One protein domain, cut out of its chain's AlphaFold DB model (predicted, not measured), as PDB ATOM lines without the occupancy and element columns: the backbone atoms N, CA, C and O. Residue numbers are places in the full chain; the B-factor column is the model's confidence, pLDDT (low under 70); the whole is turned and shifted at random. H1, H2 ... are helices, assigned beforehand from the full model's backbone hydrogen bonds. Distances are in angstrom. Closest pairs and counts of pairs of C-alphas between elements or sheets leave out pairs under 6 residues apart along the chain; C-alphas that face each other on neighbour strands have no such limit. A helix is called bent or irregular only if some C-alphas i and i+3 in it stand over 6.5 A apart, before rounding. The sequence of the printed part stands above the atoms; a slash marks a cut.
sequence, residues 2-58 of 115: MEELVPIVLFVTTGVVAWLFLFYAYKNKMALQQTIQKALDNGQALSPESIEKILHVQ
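This is residues 2 to 58 of the 115 residues of an uncharacterized protein of Thalassotalea sp. Y01 (UniProt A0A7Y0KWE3). One long helix, H1, makes the longest axis, and after its last residue, Asp 41, the backbone turns through a loop, residues 42 to 47, and folds back into a short helix, H2, like a hook on a pole. H2 runs back over the last part of H1 with a gap between them, and residues 2 to 31 of H1 stick out free. The printed part has 57 residues with two named helices, H1 then H2, and no named strand; the class is all helix. The whole is extended, with a radius of gyration of the C-alphas of 19.5 A, and spans 62 by 22 by 5 A.

H1 holds residues 2 to 41 and is 57.4 A long from first to last C-alpha. It begins at C-alpha 2 (-8.932, -35.508, -5.448) and ends at C-alpha 41 (-66.290, -35.668, -2.273). It is neither bent nor irregular, but only just: C-alphas 4 and 7 are 6.1 A apart. H2 holds residues 48 to 55, measures 10.4 A, and ends at C-alpha 55 (-54.850, -32.369, 12.110).

The N-to-C direction of H1 is (-1.00, -0.06, 0.06), and that of H2 is (0.97, -0.02, -0.23). H1 and H2 are apart, with no C-alpha of the one within 8 A of the other. A short link of 6 residues joins them. In H2 every O i to N i+4 pair is within hydrogen-bond range; in H1 35 of 36 are.

The C-alphas of Glu 3 and Gly 43 are the two farthest apart, at 61.8 A. Residues 37 to 43, of which 37 to 41 belong to H1, also stand free. The printed part has no cut and no long link. Its mean pLDDT is 81.5; residues 45 to 46, 48 and 55 to 58 are under 70.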
ATOM      1  N   MET A   2      -8.166 -34.639  -6.375       72.62
ATOM      2  CA  MET A   2      -8.932 -35.508  -5.448       72.62
ATOM      3  C   MET A   2      -9.294 -34.836  -4.113       72.62
ATOM      4  O   MET A   2     -10.366 -35.094  -3.583       72.62
ATOM      5  N   GLU A   3      -8.453 -33.939  -3.598       79.25
ATOM      6  CA  GLU A   3      -8.699 -33.271  -2.306       79.25
ATOM      7  C   GLU A   3      -9.909 -32.325  -2.326       79.25
ATOM      8  O   GLU A   3     -10.627 -32.225  -1.338       79.25
ATOM      9  N   GLU A   4     -10.199 -31.693  -3.465       86.62
ATOM     10  CA  GLU A   4     -11.384 -30.839  -3.645       86.62
ATOM     11  C   GLU A   4     -12.669 -31.660  -3.841       86.62
ATOM     12  O   GLU A   4     -13.759 -31.207  -3.499       86.62
ATOM     13  N   LEU A   5     -12.560 -32.894  -4.348       91.06
ATOM     14  CA  LEU A   5     -13.709 -33.781  -4.545       91.06
ATOM     15  C   LEU A   5     -14.316 -34.240  -3.216       91.06
ATOM     16  O   LEU A   5     -15.533 -34.381  -3.133       91.06
ATOM     17  N   VAL A   6     -13.500 -34.436  -2.176       85.81
ATOM     18  CA  VAL A   6     -13.963 -34.890  -0.853       85.81
ATOM     19  C   VAL A   6     -15.026 -33.953  -0.251       85.81
ATOM     20  O   VAL A   6     -16.135 -34.428   0.020       85.81
ATOM     21  N   PRO A   7     -14.780 -32.637  -0.077       86.50
ATOM     22  CA  PRO A   7     -15.796 -31.732   0.450       86.50
ATOM     23  C   PRO A   7     -16.994 -31.589  -0.496       86.50
ATOM     24  O   PRO A   7     -18.129 -31.548  -0.025       86.50
ATOM     25  N   ILE A   8     -16.785 -31.575  -1.818       91.31
ATOM     26  CA  ILE A   8     -17.883 -31.469  -2.795       91.31
ATOM     27  C   ILE A   8     -18.843 -32.653  -2.660       91.31
ATOM     28  O   ILE A   8     -20.052 -32.456  -2.537       91.31
ATOM     29  N   VAL A   9     -18.320 -33.882  -2.639       91.75
ATOM     30  CA  VAL A   9     -19.133 -35.096  -2.500       91.75
ATOM     31  C   VAL A   9     -19.876 -35.098  -1.167       91.75
ATOM     32  O   VAL A   9     -21.054 -35.458  -1.134       91.75
ATOM     33  N   LEU A  10     -19.233 -34.647  -0.086       86.19
ATOM     34  CA  LEU A  10     -19.866 -34.534   1.226       86.19
ATOM     35  C   LEU A  10     -21.069 -33.580   1.183       86.19
ATOM     36  O   LEU A  10     -22.178 -33.989   1.525       86.19
ATOM     37  N   PHE A  11     -20.897 -32.355   0.680       89.06
ATOM     38  CA  PHE A  11     -21.989 -31.378   0.601       89.06
ATOM     39  C   PHE A  11     -23.106 -31.801  -0.355       89.06
ATOM     40  O   PHE A  11     -24.283 -31.637  -0.025       89.06
ATOM     41  N   VAL A  12     -22.768 -32.385  -1.509       94.25
ATOM     42  CA  VAL A  12     -23.763 -32.897  -2.461       94.25
ATOM     43  C   VAL A  12     -24.575 -34.021  -1.823       94.25
ATOM     44  O   VAL A  12     -25.802 -33.994  -1.884       94.25
ATOM     45  N   THR A  13     -23.922 -34.974  -1.154       91.31
ATOM     46  CA  THR A  13     -24.614 -36.095  -0.501       91.31
ATOM     47  C   THR A  13     -25.534 -35.598   0.613       91.31
ATOM     48  O   THR A  13     -26.705 -35.979   0.657       91.31
ATOM     49  N   THR A  14     -25.058 -34.693   1.475       85.69
ATOM     50  CA  THR A  14     -25.887 -34.074   2.520       85.69
ATOM     51  C   THR A  14     -27.076 -33.317   1.923       85.69
ATOM     52  O   THR A  14     -28.201 -33.468   2.404       85.69
ATOM     53  N   GLY A  15     -26.858 -32.553   0.848       91.62
ATOM     54  CA  GLY A  15     -27.907 -31.825   0.136       91.62
ATOM     55  C   GLY A  15     -28.968 -32.748  -0.464       91.62
ATOM     56  O   GLY A  15     -30.161 -32.500  -0.295       91.62
ATOM     57  N   VAL A  16     -28.557 -33.851  -1.096       94.19
ATOM     58  CA  VAL A  16     -29.470 -34.855  -1.666       94.19
ATOM     59  C   VAL A  16     -30.299 -35.527  -0.573       94.19
ATOM     60  O   VAL A  16     -31.514 -35.642  -0.722       94.19
ATOM     61  N   VAL A  17     -29.686 -35.928   0.543       90.56
ATOM     62  CA  VAL A  17     -30.413 -36.543   1.668       90.56
ATOM     63  C   VAL A  17     -31.437 -35.569   2.255       90.56
ATOM     64  O   VAL A  17     -32.593 -35.947   2.465       90.56
ATOM     65  N   ALA A  18     -31.051 -34.307   2.472       86.31
ATOM     66  CA  ALA A  18     -31.961 -33.273   2.958       86.31
ATOM     67  C   ALA A  18     -33.109 -33.013   1.969       86.31
ATOM     68  O   ALA A  18     -34.273 -32.936   2.371       86.31
ATOM     69  N   TRP A  19     -32.801 -32.935   0.672       93.50
ATOM     70  CA  TRP A  19     -33.795 -32.738  -0.376       93.50
ATOM     71  C   TRP A  19     -34.789 -33.898  -0.449       93.50
ATOM     72  O   TRP A  19     -35.995 -33.661  -0.445       93.50
ATOM     73  N   LEU A  20     -34.313 -35.148  -0.436       92.75
ATOM     74  CA  LEU A  20     -35.172 -36.334  -0.424       92.75
ATOM     75  C   LEU A  20     -36.082 -36.341   0.804       92.75
ATOM     76  O   LEU A  20     -37.286 -36.560   0.675       92.75
ATOM     77  N   PHE A  21     -35.537 -36.050   1.987       85.56
ATOM     78  CA  PHE A  21     -36.325 -35.970   3.214       85.56
ATOM     79  C   PHE A  21     -37.463 -34.945   3.096       85.56
ATOM     80  O   PHE A  21     -38.619 -35.264   3.386       85.56
ATOM     81  N   LEU A  22     -37.162 -33.734   2.612       88.62
ATOM     82  CA  LEU A  22     -38.159 -32.683   2.396       88.62
ATOM     83  C   LEU A  22     -39.177 -33.066   1.314       88.62
ATOM     84  O   LEU A  22     -40.375 -32.849   1.495       88.62
ATOM     85  N   PHE A  23     -38.725 -33.682   0.221       92.12
ATOM     86  CA  PHE A  23     -39.575 -34.121  -0.882       92.12
ATOM     87  C   PHE A  23     -40.588 -35.182  -0.438       92.12
ATOM     88  O   PHE A  23     -41.783 -35.059  -0.721       92.12
ATOM     89  N   TYR A  24     -40.149 -36.198   0.311       89.25
ATOM     90  CA  TYR A  24     -41.050 -37.219   0.850       89.25
ATOM     91  C   TYR A  24     -41.972 -36.662   1.935       89.25
ATOM     92  O   TYR A  24     -43.150 -37.015   1.961       89.25
ATOM     93  N   ALA A  25     -41.492 -35.750   2.787       83.56
ATOM     94  CA  ALA A  25     -42.342 -35.072   3.764       83.56
ATOM     95  C   ALA A  25     -43.452 -34.253   3.083       83.56
ATOM     96  O   ALA A  25     -44.611 -34.318   3.500       83.56
ATOM     97  N   TYR A  26     -43.122 -33.529   2.009       88.00
ATOM     98  CA  TYR A  26     -44.089 -32.804   1.185       88.00
ATOM     99  C   TYR A  26     -45.100 -33.754   0.534       88.00
ATOM    100  O   TYR A  26     -46.309 -33.564   0.689       88.00
ATOM    101  N   LYS A  27     -44.628 -34.825  -0.121       89.25
ATOM    102  CA  LYS A  27     -45.508 -35.823  -0.745       89.25
ATOM    103  C   LYS A  27     -46.469 -36.461   0.252       89.25
ATOM    104  O   LYS A  27     -47.637 -36.635  -0.078       89.25
ATOM    105  N   ASN A  28     -46.011 -36.772   1.463       83.94
ATOM    106  CA  ASN A  28     -46.854 -37.400   2.477       83.94
ATOM    107  C   ASN A  28     -47.980 -36.459   2.945       83.94
ATOM    108  O   ASN A  28     -49.127 -36.879   3.080       83.94
ATOM    109  N   LYS A  29     -47.677 -35.161   3.119       84.44
ATOM    110  CA  LYS A  29     -48.690 -34.135   3.428       84.44
ATOM    111  C   LYS A  29     -49.708 -33.981   2.300       84.44
ATOM    112  O   LYS A  29     -50.903 -33.898   2.564       84.44
ATOM    113  N   MET A  30     -49.241 -33.976   1.052       88.12
ATOM    114  CA  MET A  30     -50.113 -33.843  -0.113       88.12
ATOM    115  C   MET A  30     -51.028 -35.064  -0.288       88.12
ATOM    116  O   MET A  30     -52.223 -34.900  -0.522       88.12
ATOM    117  N   ALA A  31     -50.512 -36.281  -0.093       87.06
ATOM    118  CA  ALA A  31     -51.308 -37.510  -0.139       87.06
ATOM    119  C   ALA A  31     -52.403 -37.539   0.944       87.06
ATOM    120  O   ALA A  31     -53.534 -37.956   0.678       87.06
ATOM    121  N   LEU A  32     -52.099 -37.046   2.151       84.56
ATOM    122  CA  LEU A  32     -53.089 -36.904   3.221       84.56
ATOM    123  C   LEU A  32     -54.203 -35.925   2.825       84.56
ATOM    124  O   LEU A  32     -55.378 -36.261   2.945       84.56
ATOM    125  N   GLN A  33     -53.852 -34.749   2.296       84.81
ATOM    126  CA  GLN A  33     -54.830 -33.754   1.837       84.81
ATOM    127  C   GLN A  33     -55.724 -34.287   0.712       84.81
ATOM    128  O   GLN A  33     -56.937 -34.095   0.757       84.81
ATOM    129  N   GLN A  34     -55.152 -35.008  -0.254       87.06
ATOM    130  CA  GLN A  34     -55.912 -35.656  -1.327       87.06
ATOM    131  C   GLN A  34     -56.882 -36.714  -0.787       87.06
ATOM    132  O   GLN A  34     -58.008 -36.826  -1.267       87.06
ATOM    133  N   THR A  35     -56.472 -37.471   0.235       85.25
ATOM    134  CA  THR A  35     -57.338 -38.464   0.890       85.25
ATOM    135  C   THR A  35     -58.513 -37.790   1.601       85.25
ATOM    136  O   THR A  35     -59.641 -38.258   1.477       85.25
ATOM    137  N   ILE A  36     -58.274 -36.663   2.286       82.75
ATOM    138  CA  ILE A  36     -59.328 -35.864   2.935       82.75
ATOM    139  C   ILE A  36     -60.303 -35.306   1.894       82.75
ATOM    140  O   ILE A  36     -61.508 -35.463   2.059       82.75
ATOM    141  N   GLN A  37     -59.802 -34.704   0.807       83.56
ATOM    142  CA  GLN A  37     -60.647 -34.198  -0.283       83.56
ATOM    143  C   GLN A  37     -61.524 -35.307  -0.867       83.56
ATOM    144  O   GLN A  37     -62.738 -35.164  -0.925       83.56
ATOM    145  N   LYS A  38     -60.934 -36.465  -1.183       84.94
ATOM    146  CA  LYS A  38     -61.676 -37.605  -1.728       84.94
ATOM    147  C   LYS A  38     -62.718 -38.164  -0.751       84.94
ATOM    148  O   LYS A  38     -63.761 -38.642  -1.187       84.94
ATOM    149  N   ALA A  39     -62.456 -38.137   0.556       79.62
ATOM    150  CA  ALA A  39     -63.444 -38.527   1.562       79.62
ATOM    151  C   ALA A  39     -64.635 -37.552   1.585       79.62
ATOM    152  O   ALA A  39     -65.783 -37.995   1.578       79.62
ATOM    153  N   LEU A  40     -64.364 -36.242   1.530       80.00
ATOM    154  CA  LEU A  40     -65.394 -35.202   1.461       80.00
ATOM    155  C   LEU A  40     -66.240 -35.314   0.181       80.00
ATOM    156  O   LEU A  40     -67.466 -35.282   0.265       80.00
ATOM    157  N   ASP A  41     -65.608 -35.528  -0.976       82.19
ATOM    158  CA  ASP A  41     -66.290 -35.668  -2.273       82.19
ATOM    159  C   ASP A  41     -67.234 -36.883  -2.323       82.19
ATOM    160  O   ASP A  41     -68.272 -36.848  -2.981       82.19
ATOM    161  N   ASN A  42     -66.913 -37.956  -1.589       81.44
ATOM    162  CA  ASN A  42     -67.753 -39.156  -1.483       81.44
ATOM    163  C   ASN A  42     -68.931 -38.997  -0.500       81.44
ATOM    164  O   ASN A  42     -69.614 -39.975  -0.195       81.44
ATOM    165  N   GLY A  43     -69.162 -37.792   0.031       70.56
ATOM    166  CA  GLY A  43     -70.256 -37.511   0.961       70.56
ATOM    167  C   GLY A  43     -70.043 -38.074   2.368       70.56
ATOM    168  O   GLY A  43     -70.985 -38.092   3.163       70.56
ATOM    169  N   GLN A  44     -68.829 -38.525   2.713       70.69
ATOM    170  CA  GLN A  44     -68.510 -38.844   4.102       70.69
ATOM    171  C   GLN A  44     -68.462 -37.546   4.906       70.69
ATOM    172  O   GLN A  44     -67.564 -36.721   4.746       70.69
ATOM    173  N   ALA A  45     -69.428 -37.384   5.811       65.25
ATOM    174  CA  ALA A  45     -69.378 -36.349   6.828       65.25
ATOM    175  C   ALA A  45     -68.219 -36.668   7.783       65.25
ATOM    176  O   ALA A  45     -68.349 -37.477   8.703       65.25
ATOM    177  N   LEU A  46     -67.059 -36.057   7.542       65.69
ATOM    178  CA  LEU A  46     -65.963 -36.075   8.501       65.69
ATOM    179  C   LEU A  46     -66.441 -35.328   9.749       65.69
ATOM    180  O   LEU A  46     -66.660 -34.116   9.710       65.69
ATOM    181  N   SER A  47     -66.642 -36.053  10.851       70.81
ATOM    182  CA  SER A  47     -66.981 -35.416  12.121       70.81
ATOM    183  C   SER A  47     -65.847 -34.463  12.534       70.81
ATOM    184  O   SER A  47     -64.679 -34.755  12.248       70.81
ATOM    185  N   PRO A  48     -66.146 -33.350  13.229       68.56
ATOM    186  CA  PRO A  48     -65.122 -32.429  13.724       68.56
ATOM    187  C   PRO A  48     -64.009 -33.141  14.504       68.56
ATOM    188  O   PRO A  48     -62.838 -32.847  14.303       68.56
ATOM    189  N   GLU A  49     -64.363 -34.166  15.287       71.31
ATOM    190  CA  GLU A  49     -63.423 -35.000  16.049       71.31
ATOM    191  C   GLU A  49     -62.458 -35.796  15.145       71.31
ATOM    192  O   GLU A  49     -61.293 -36.008  15.479       71.31
ATOM    193  N   SER A  50     -62.924 -36.243  13.975       71.75
ATOM    194  CA  SER A  50     -62.103 -36.993  13.016       71.75
ATOM    195  C   SER A  50     -61.124 -36.070  12.290       71.75
ATOM    196  O   SER A  50     -59.965 -36.432  12.095       71.75
ATOM    197  N   ILE A  51     -61.564 -34.858  11.939       71.12
ATOM    198  CA  ILE A  51     -60.701 -33.805  11.381       71.12
ATOM    199  C   ILE A  51     -59.657 -33.385  12.416       71.12
ATOM    200  O   ILE A  51     -58.477 -33.282  12.090       71.12
ATOM    201  N   GLU A  52     -60.070 -33.216  13.671       70.31
ATOM    202  CA  GLU A  52     -59.181 -32.889  14.779       70.31
ATOM    203  C   GLU A  52     -58.122 -33.977  14.977       70.31
ATOM    204  O   GLU A  52     -56.947 -33.651  15.042       70.31
ATOM    205  N   LYS A  53     -58.473 -35.268  14.937       72.44
ATOM    206  CA  LYS A  53     -57.486 -36.368  15.006       72.44
ATOM    207  C   LYS A  53     -56.526 -36.413  13.811       72.44
ATOM    208  O   LYS A  53     -55.380 -36.826  13.969       72.44
ATOM    209  N   ILE A  54     -56.966 -35.999  12.623       72.12
ATOM    210  CA  ILE A  54     -56.123 -35.945  11.417       72.12
ATOM    211  C   ILE A  54     -55.188 -34.723  11.438       72.12
ATOM    212  O   ILE A  54     -54.042 -34.811  10.999       72.12
ATOM    213  N   LEU A  55     -55.655 -33.584  11.952       66.25
ATOM    214  CA  LEU A  55     -54.850 -32.369  12.110       66.25
ATOM    215  C   LEU A  55     -53.893 -32.485  13.304       66.25
ATOM    216  O   LEU A  55     -52.719 -32.132  13.201       66.25
ATOM    217  N   HIS A  56     -54.367 -33.072  14.400       63.44
ATOM    218  CA  HIS A  56     -53.586 -33.520  15.543       63.44
ATOM    219  C   HIS A  56     -53.090 -34.946  15.319       63.44
ATOM    220  O   HIS A  56     -53.247 -35.810  16.184       63.44
ATOM    221  N   VAL A  57     -52.376 -35.188  14.212       59.09
ATOM    222  CA  VAL A  57     -51.300 -36.188  14.254       59.09
ATOM    223  C   VAL A  57     -50.303 -35.660  15.283       59.09
ATOM    224  O   VAL A  57     -49.343 -34.959  14.963       59.09
ATOM    225  N   GLN A  58     -50.620 -35.899  16.558       57.72
ATOM    226  CA  GLN A  58     -49.828 -35.485  17.692       57.72
ATOM    227  C   GLN A  58     -48.447 -36.049  17.438       57.72
ATOM    228  O   GLN A  58     -48.282 -37.235  17.134       57.72
TER     229      GLN A  58